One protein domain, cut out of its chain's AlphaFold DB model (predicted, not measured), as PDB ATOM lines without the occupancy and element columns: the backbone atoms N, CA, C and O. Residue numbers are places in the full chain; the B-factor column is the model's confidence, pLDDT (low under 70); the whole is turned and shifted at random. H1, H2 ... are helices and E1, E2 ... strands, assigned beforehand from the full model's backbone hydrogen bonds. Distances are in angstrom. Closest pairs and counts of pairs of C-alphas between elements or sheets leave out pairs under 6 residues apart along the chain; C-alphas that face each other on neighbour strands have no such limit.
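What this domain is: This is residues 85 to 146 of the 277 residues of the protein "SusD_RagB domain-containing protein" of Bacteroidetes bacterium QH_2_63_10 (UniProt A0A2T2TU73). Little regular structure: three short helices lie round one short strand, E1, with H1 and H3 each closest to its last residue, Pro 139, and H2 closest to its first, Ile 136, while the long link of residues 122 to 135 loops away from E1 and returns to it. The 62 printed residues hold H1, H2, H3 and E1 in that order; the class is mostly helix, with only 23 residues in named elements. The whole is compact, with a radius of gyration of the C-alphas of 12.0 A and spans of 38 by 29 by 17 A.

Where its parts are: H1, residues 89 to 97, begins at C-alpha (-37.378, -12.707, -16.892) and measures 10.5 A. H2 is residues 104 to 107, 5.6 A; H3 is 116 to 121, 9.1 A. E1, residues 136 to 139, measures 9.6 A and ends at C-alpha (-33.719, -20.386, -26.087).

How they stand to each other: H1 is apart from H2 and H3; its closest C-alphas to E1 are Leu 94 and Pro 139, 6.7 A. H2 and H3 are close but not clearly touching, closest at the C-alphas of Ser 105 and Ile 118, 6.5 A. E1 pairs with no named strand, but residues 102 to 103 pair antiparallel with its 136 to 137, and 122 to 123 with its 138 to 139. Every O i to N i+4 pair is within hydrogen-bond range in H3, 4 of 5 in H1; H2 is too short for one.

The domain as a whole: The C-alphas farthest apart, Gln 85 and Pro 113, are 38.7 A apart. The printed part has no cut; the link H3 to E1 is long. No printed residue is under 70 in pLDDT.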
ATOM      1  N   GLN A  85     -40.398  -1.823 -19.015       89.62
ATOM      2  CA  GLN A  85     -40.144  -1.636 -17.579       89.62
ATOM      3  C   GLN A  85     -40.208  -2.947 -16.783       89.62
ATOM      4  O   GLN A  85     -39.615  -3.049 -15.713       89.62
ATOM      5  N   SER A  86     -40.932  -3.943 -17.292       90.81
ATOM      6  CA  SER A  86     -41.087  -5.270 -16.697       90.81
ATOM      7  C   SER A  86     -40.913  -6.304 -17.799       90.81
ATOM      8  O   SER A  86     -41.892  -6.804 -18.356       90.81
ATOM      9  N   GLN A  87     -39.657  -6.551 -18.159       96.00
ATOM     10  CA  GLN A  87     -39.285  -7.447 -19.249       96.00
ATOM     11  C   GLN A  87     -39.470  -8.914 -18.845       96.00
ATOM     12  O   GLN A  87     -39.497  -9.252 -17.661       96.00
ATOM     13  N   ASN A  88     -39.585  -9.790 -19.839       96.00
ATOM     14  CA  ASN A  88     -39.646 -11.231 -19.649       96.00
ATOM     15  C   ASN A  88     -38.384 -11.715 -18.903       96.00
ATOM     16  O   ASN A  88     -37.279 -11.581 -19.438       96.00
ATOM     17  N   PRO A  89     -38.523 -12.306 -17.702       94.31
ATOM     18  CA  PRO A  89     -37.378 -12.707 -16.892       94.31
ATOM     19  C   PRO A  89     -36.577 -13.852 -17.517       94.31
ATOM     20  O   PRO A  89     -35.366 -13.901 -17.350       94.31
ATOM     21  N   PHE A  90     -37.207 -14.741 -18.288       94.50
ATOM     22  CA  PHE A  90     -36.480 -15.798 -18.991       94.50
ATOM     23  C   PHE A  90     -35.582 -15.224 -20.081       94.50
ATOM     24  O   PHE A  90     -34.453 -15.672 -20.229       94.50
ATOM     25  N   TRP A  91     -36.051 -14.206 -20.808       96.19
ATOM     26  CA  TRP A  91     -35.224 -13.515 -21.794       96.19
ATOM     27  C   TRP A  91     -34.044 -12.788 -21.138       96.19
ATOM     28  O   TRP A  91     -32.928 -12.851 -21.654       96.19
ATOM     29  N   LEU A  92     -34.267 -12.133 -19.991       95.50
ATOM     30  CA  LEU A  92     -33.196 -11.468 -19.238       95.50
ATOM     31  C   LEU A  92     -32.073 -12.452 -18.891       95.50
ATOM     32  O   LEU A  92     -30.906 -12.180 -19.156       95.50
ATOM     33  N   GLU A  93     -32.429 -13.616 -18.353       94.62
ATOM     34  CA  GLU A  93     -31.445 -14.606 -17.920       94.62
ATOM     35  C   GLU A  93     -30.829 -15.372 -19.105       94.62
ATOM     36  O   GLU A  93     -29.610 -15.440 -19.228       94.62
ATOM     37  N   LEU A  94     -31.642 -15.911 -20.018       94.62
ATOM     38  CA  LEU A  94     -31.174 -16.811 -21.082       94.62
ATOM     39  C   LEU A  94     -30.554 -16.077 -22.278       94.62
ATOM     40  O   LEU A  94     -29.684 -16.628 -22.945       94.62
ATOM     41  N   VAL A  95     -31.009 -14.857 -22.585       95.00
ATOM     42  CA  VAL A  95     -30.601 -14.126 -23.800       95.00
ATOM     43  C   VAL A  95     -29.790 -12.881 -23.471       95.00
ATOM     44  O   VAL A  95     -28.745 -12.662 -24.077       95.00
ATOM     45  N   GLN A  96     -30.263 -12.036 -22.550       95.38
ATOM     46  CA  GLN A  96     -29.585 -10.771 -22.262       95.38
ATOM     47  C   GLN A  96     -28.306 -10.977 -21.447       95.38
ATOM     48  O   GLN A  96     -27.277 -10.396 -21.792       95.38
ATOM     49  N   SER A  97     -28.375 -11.762 -20.368       94.00
ATOM     50  CA  SER A  97     -27.193 -12.107 -19.574       94.00
ATOM     51  C   SER A  97     -26.347 -13.162 -20.290       94.00
ATOM     52  O   SER A  97     -25.131 -13.012 -20.382       94.00
ATOM     53  N   GLY A  98     -27.001 -14.191 -20.846       88.19
ATOM     54  CA  GLY A  98     -26.336 -15.357 -21.427       88.19
ATOM     55  C   GLY A  98     -25.650 -16.257 -20.391       88.19
ATOM     56  O   GLY A  98     -24.886 -17.140 -20.773       88.19
ATOM     57  N   ASP A  99     -25.902 -16.046 -19.092       86.75
ATOM     58  CA  ASP A  99     -25.290 -16.819 -18.002       86.75
ATOM     59  C   ASP A  99     -25.961 -18.188 -17.800       86.75
ATOM     60  O   ASP A  99     -25.382 -19.094 -17.192       86.75
ATOM     61  N   LEU A 100     -27.184 -18.353 -18.315       90.75
ATOM     62  CA  LEU A 100     -27.927 -19.609 -18.321       90.75
ATOM     63  C   LEU A 100     -28.153 -20.080 -19.757       90.75
ATOM     64  O   LEU A 100     -28.448 -19.284 -20.643       90.75
ATOM     65  N   ALA A 101     -28.091 -21.393 -19.961       91.00
ATOM     66  CA  ALA A 101     -28.405 -22.029 -21.232       91.00
ATOM     67  C   ALA A 101     -29.333 -23.226 -21.014       91.00
ATOM     68  O   ALA A 101     -29.384 -23.810 -19.923       91.00
ATOM     69  N   LEU A 102     -30.077 -23.584 -22.056       93.94
ATOM     70  CA  LEU A 102     -30.957 -24.745 -22.032       93.94
ATOM     71  C   LEU A 102     -30.121 -25.999 -22.277       93.94
ATOM     72  O   LEU A 102     -29.128 -25.946 -22.982       93.94
ATOM     73  N   ARG A 103     -30.489 -27.126 -21.672       91.56
ATOM     74  CA  ARG A 103     -29.838 -28.414 -21.948       91.56
ATOM     75  C   ARG A 103     -30.552 -29.099 -23.106       91.56
ATOM     76  O   ARG A 103     -31.783 -29.023 -23.161       91.56
ATOM     77  N   ASP A 104     -29.804 -29.836 -23.921       89.25
ATOM     78  CA  ASP A 104     -30.353 -30.741 -24.934       89.25
ATOM     79  C   ASP A 104     -31.471 -31.616 -24.373       89.25
ATOM     80  O   ASP A 104     -31.511 -31.941 -23.177       89.25
ATOM     81  N   SER A 105     -32.388 -32.016 -25.256       90.81
ATOM     82  CA  SER A 105     -33.527 -32.868 -24.894       90.81
ATOM     83  C   SER A 105     -34.314 -32.305 -23.702       90.81
ATOM     84  O   SER A 105     -34.741 -33.039 -22.811       90.81
ATOM     85  N   LEU A 106     -34.455 -30.974 -23.632       93.25
ATOM     86  CA  LEU A 106     -35.141 -30.258 -22.546       93.25
ATOM     87  C   LEU A 106     -34.612 -30.645 -21.146       93.25
ATOM     88  O   LEU A 106     -35.357 -30.701 -20.155       93.25
ATOM     89  N   GLY A 107     -33.319 -30.972 -21.071       89.25
ATOM     90  CA  GLY A 107     -32.626 -31.390 -19.858       89.25
ATOM     91  C   GLY A 107     -33.170 -32.666 -19.217       89.25
ATOM     92  O   GLY A 107     -33.194 -32.741 -17.987       89.25
ATOM     93  N   SER A 108     -33.667 -33.626 -20.003       88.81
ATOM     94  CA  SER A 108     -34.151 -34.918 -19.504       88.81
ATOM     95  C   SER A 108     -33.959 -36.040 -20.525       88.81
ATOM     96  O   SER A 108     -34.418 -35.951 -21.659       88.81
ATOM     97  N   ASP A 109     -33.409 -37.165 -20.067       87.88
ATOM     98  CA  ASP A 109     -33.263 -38.389 -20.873       87.88
ATOM     99  C   ASP A 109     -34.608 -39.092 -21.148       87.88
ATOM    100  O   ASP A 109     -34.670 -40.115 -21.833       87.88
ATOM    101  N   LEU A 110     -35.712 -38.581 -20.589       89.56
ATOM    102  CA  LEU A 110     -37.049 -39.067 -20.905       89.56
ATOM    103  C   LEU A 110     -37.554 -38.535 -22.243       89.56
ATOM    104  O   LEU A 110     -38.454 -39.164 -22.798       89.56
ATOM    105  N   ILE A 111     -37.043 -37.406 -22.734       93.31
ATOM    106  CA  ILE A 111     -37.566 -36.782 -23.950       93.31
ATOM    107  C   ILE A 111     -37.259 -37.661 -25.163       93.31
ATOM    108  O   ILE A 111     -36.149 -38.157 -25.342       93.31
ATOM    109  N   GLU A 112     -38.284 -37.906 -25.977       93.75
ATOM    110  CA  GLU A 112     -38.141 -38.729 -27.171       93.75
ATOM    111  C   GLU A 112     -37.473 -37.931 -28.297       93.75
ATOM    112  O   GLU A 112     -37.838 -36.776 -28.528       93.75
ATOM    113  N   PRO A 113     -36.550 -38.545 -29.060       90.88
ATOM    114  CA  PRO A 113     -36.052 -37.932 -30.280       90.88
ATOM    115  C   PRO A 113     -37.213 -37.625 -31.234       90.88
ATOM    116  O   PRO A 113     -38.076 -38.482 -31.453       90.88
ATOM    117  N   ASN A 114     -37.188 -36.448 -31.862       92.69
ATOM    118  CA  ASN A 114     -38.242 -35.914 -32.739       92.69
ATOM    119  C   ASN A 114     -39.543 -35.484 -32.034       92.69
ATOM    120  O   ASN A 114     -40.559 -35.321 -32.707       92.69
ATOM    121  N   ASP A 115     -39.547 -35.303 -30.709       97.31
ATOM    122  CA  ASP A 115     -40.617 -34.538 -30.062       97.31
ATOM    123  C   ASP A 115     -40.565 -33.087 -30.561       97.31
ATOM    124  O   ASP A 115     -39.579 -32.385 -30.331       97.31
ATOM    125  N   ALA A 116     -41.615 -32.632 -31.247       96.75
ATOM    126  CA  ALA A 116     -41.650 -31.305 -31.864       96.75
ATOM    127  C   ALA A 116     -41.609 -30.159 -30.835       96.75
ATOM    128  O   ALA A 116     -41.344 -29.012 -31.194       96.75
ATOM    129  N   ARG A 117     -41.803 -30.450 -29.540       97.50
ATOM    130  CA  ARG A 117     -41.630 -29.462 -28.464       97.50
ATOM    131  C   ARG A 117     -40.174 -29.092 -28.225       97.50
ATOM    132  O   ARG A 117     -39.929 -28.012 -27.697       97.50
ATOM    133  N   ILE A 118     -39.222 -29.940 -28.622       96.88
ATOM    134  CA  ILE A 118     -37.799 -29.581 -28.606       96.88
ATOM    135  C   ILE A 118     -37.607 -28.336 -29.478       96.88
ATOM    136  O   ILE A 118     -37.203 -27.295 -28.965       96.88
ATOM    137  N   ASP A 119     -38.037 -28.401 -30.737       95.50
ATOM    138  CA  ASP A 119     -37.926 -27.292 -31.694       95.50
ATOM    139  C   ASP A 119     -38.788 -26.075 -31.307       95.50
ATOM    140  O   ASP A 119     -38.515 -24.958 -31.730       95.50
ATOM    141  N   PHE A 120     -39.843 -26.265 -30.506       96.75
ATOM    142  CA  PHE A 120     -40.644 -25.150 -29.994       96.75
ATOM    143  C   PHE A 120     -39.911 -24.348 -28.906       96.75
ATOM    144  O   PHE A 120     -39.998 -23.123 -28.880       96.75
ATOM    145  N   PHE A 121     -39.250 -25.025 -27.961       97.25
ATOM    146  CA  PHE A 121     -38.636 -24.379 -26.793       97.25
ATOM    147  C   PHE A 121     -37.157 -24.044 -26.974       97.25
ATOM    148  O   PHE A 121     -36.609 -23.262 -26.189       97.25
ATOM    149  N   THR A 122     -36.504 -24.660 -27.954       96.31
ATOM    150  CA  THR A 122     -35.060 -24.580 -28.150       96.31
ATOM    151  C   THR A 122     -34.719 -24.355 -29.613       96.31
ATOM    152  O   THR A 122     -35.439 -24.795 -30.505       96.31
ATOM    153  N   ASN A 123     -33.600 -23.680 -29.844       94.44
ATOM    154  CA  ASN A 123     -32.992 -23.529 -31.153       94.44
ATOM    155  C   ASN A 123     -31.629 -24.249 -31.141       94.44
ATOM    156  O   ASN A 123     -30.810 -23.911 -30.275       94.44
ATOM    157  N   PRO A 124     -31.398 -25.202 -32.071       92.94
ATOM    158  CA  PRO A 124     -30.187 -26.012 -32.127       92.94
ATOM    159  C   PRO A 124     -28.883 -25.216 -32.031       92.94
ATOM    160  O   PRO A 124     -28.679 -24.231 -32.750       92.94
ATOM    161  N   SER A 125     -27.970 -25.685 -31.188       92.62
ATOM    162  CA  SER A 125     -26.657 -25.089 -30.958       92.62
ATOM    163  C   SER A 125     -25.591 -26.165 -30.725       92.62
ATOM    164  O   SER A 125     -25.774 -27.075 -29.929       92.62
ATOM    165  N   ASP A 126     -24.428 -26.023 -31.369       91.88
ATOM    166  CA  ASP A 126     -23.269 -26.913 -31.157       91.88
ATOM    167  C   ASP A 126     -22.403 -26.484 -29.944       91.88
ATOM    168  O   ASP A 126     -21.273 -26.952 -29.764       91.88
ATOM    169  N   GLU A 127     -22.885 -25.537 -29.135       93.00
ATOM    170  CA  GLU A 127     -22.170 -25.020 -27.968       93.00
ATOM    171  C   GLU A 127     -22.215 -25.986 -26.777       93.00
ATOM    172  O   GLU A 127     -23.089 -26.841 -26.635       93.00
ATOM    173  N   THR A 128     -21.264 -25.812 -25.859       92.88
ATOM    174  CA  THR A 128     -21.224 -26.574 -24.606       92.88
ATOM    175  C   THR A 128     -21.076 -25.653 -23.403       92.88
ATOM    176  O   THR A 128     -20.385 -24.633 -23.433       92.88
ATOM    177  N   SER A 129     -21.723 -26.020 -22.301       89.31
ATOM    178  CA  SER A 129     -21.621 -25.295 -21.034       89.31
ATOM    179  C   SER A 129     -20.194 -25.308 -20.479       89.31
ATOM    180  O   SER A 129     -19.477 -26.306 -20.534       89.31
ATOM    181  N   THR A 130     -19.795 -24.212 -19.836       85.88
ATOM    182  CA  THR A 130     -18.531 -24.122 -19.090       85.88
ATOM    183  C   THR A 130     -18.817 -24.154 -17.584       85.88
ATOM    184  O   THR A 130     -19.742 -23.476 -17.140       85.88
ATOM    185  N   PRO A 131     -18.057 -24.902 -16.758       88.31
ATOM    186  CA  PRO A 131     -16.909 -25.754 -17.096       88.31
ATOM    187  C   PRO A 131     -17.269 -27.220 -17.398       88.31
ATOM    188  O   PRO A 131     -16.368 -28.025 -17.620       88.31
ATOM    189  N   ASN A 132     -18.551 -27.592 -17.355       85.31
ATOM    190  CA  ASN A 132     -18.969 -28.998 -17.334       85.31
ATOM    191  C   ASN A 132     -18.990 -29.681 -18.716       85.31
ATOM    192  O   ASN A 132     -19.121 -30.901 -18.765       85.31
ATOM    193  N   GLY A 133     -18.872 -28.931 -19.817       89.38
ATOM    194  CA  GLY A 133     -18.816 -29.467 -21.182       89.38
ATOM    195  C   GLY A 133     -20.107 -30.146 -21.641       89.38
ATOM    196  O   GLY A 133     -20.054 -31.053 -22.461       89.38
ATOM    197  N   LEU A 134     -21.252 -29.763 -21.072       88.44
ATOM    198  CA  LEU A 134     -22.556 -30.350 -21.403       88.44
ATOM    199  C   LEU A 134     -23.139 -29.647 -22.627       88.44
ATOM    200  O   LEU A 134     -23.092 -28.419 -22.648       88.44
ATOM    201  N   GLU A 135     -23.711 -30.401 -23.562       91.62
ATOM    202  CA  GLU A 135     -24.443 -29.878 -24.727       91.62
ATOM    203  C   GLU A 135     -25.585 -28.953 -24.272       91.62
ATOM    204  O   GLU A 135     -26.260 -29.223 -23.255       91.62
ATOM    205  N   ILE A 136     -25.691 -27.807 -24.952       93.50
ATOM    206  CA  ILE A 136     -26.636 -26.740 -24.639       93.50
ATOM    207  C   ILE A 136     -27.281 -26.149 -25.891       93.50
ATOM    208  O   ILE A 136     -26.638 -25.938 -26.917       93.50
ATOM    209  N   GLU A 137     -28.526 -25.731 -25.709       95.06
ATOM    210  CA  GLU A 137     -29.363 -25.139 -26.737       95.06
ATOM    211  C   GLU A 137     -29.618 -23.652 -26.487       95.06
ATOM    212  O   GLU A 137     -29.678 -23.181 -25.338       95.06
ATOM    213  N   ALA A 138     -29.835 -22.909 -27.573       94.31
ATOM    214  CA  ALA A 138     -30.313 -21.537 -27.493       94.31
ATOM    215  C   ALA A 138     -31.820 -21.512 -27.160       94.31
ATOM    216  O   ALA A 138     -32.563 -22.421 -27.538       94.31
ATOM    217  N   PRO A 139     -32.308 -20.486 -26.443       95.12
ATOM    218  CA  PRO A 139     -33.719 -20.386 -26.087       95.12
ATOM    219  C   PRO A 139     -34.611 -20.033 -27.284       95.12
ATOM    220  O   PRO A 139     -34.291 -19.121 -28.047       95.12
ATOM    221  N   ASP A 140     -35.770 -20.689 -27.386       96.19
ATOM    222  CA  ASP A 140     -36.842 -20.342 -28.329       96.19
ATOM    223  C   ASP A 140     -38.214 -20.220 -27.618       96.19
ATOM    224  O   ASP A 140     -38.299 -20.101 -26.388       96.19
ATOM    225  N   GLY A 141     -39.303 -20.148 -28.379       95.25
ATOM    226  CA  GLY A 141     -40.672 -20.112 -27.890       95.25
ATOM    227  C   GLY A 141     -40.928 -18.880 -27.029       95.25
ATOM    228  O   GLY A 141     -40.811 -17.735 -27.479       95.25
ATOM    229  N   PHE A 142     -41.273 -19.104 -25.760       95.81
ATOM    230  CA  PHE A 142     -41.653 -18.036 -24.832       95.81
ATOM    231  C   PHE A 142     -40.480 -17.194 -24.311       95.81
ATOM    232  O   PHE A 142     -40.703 -16.288 -23.510       95.81
ATOM    233  N   PHE A 143     -39.240 -17.478 -24.711       94.00
ATOM    234  CA  PHE A 143     -38.036 -16.927 -24.070       94.00
ATOM    235  C   PHE A 143     -37.223 -15.990 -24.979       94.00
ATOM    236  O   PHE A 143     -36.212 -15.428 -24.563       94.00
ATOM    237  N   THR A 144     -37.663 -15.807 -26.224       91.88
ATOM    238  CA  THR A 144     -36.879 -15.198 -27.313       91.88
ATOM    239  C   THR A 144     -36.723 -13.687 -27.242       91.88
ATOM    240  O   THR A 144     -35.734 -13.146 -27.739       91.88
ATOM    241  N   THR A 145     -37.681 -12.971 -26.647       95.69
ATOM    242  CA  THR A 145     -37.660 -11.504 -26.608       95.69
ATOM    243  C   THR A 145     -38.068 -10.958 -25.248       95.69
ATOM    244  O   THR A 145     -38.814 -11.589 -24.497       95.69
ATOM    245  N   ALA A 146     -37.637  -9.725 -24.972       96.69
ATOM    246  CA  ALA A 146     -37.940  -9.005 -23.740       96.69
ATOM    247  C   ALA A 146     -39.441  -8.820 -23.470       96.69
ATOM    248  O   ALA A 146     -39.821  -8.549 -22.334       96.69
TER     249      ALA A 146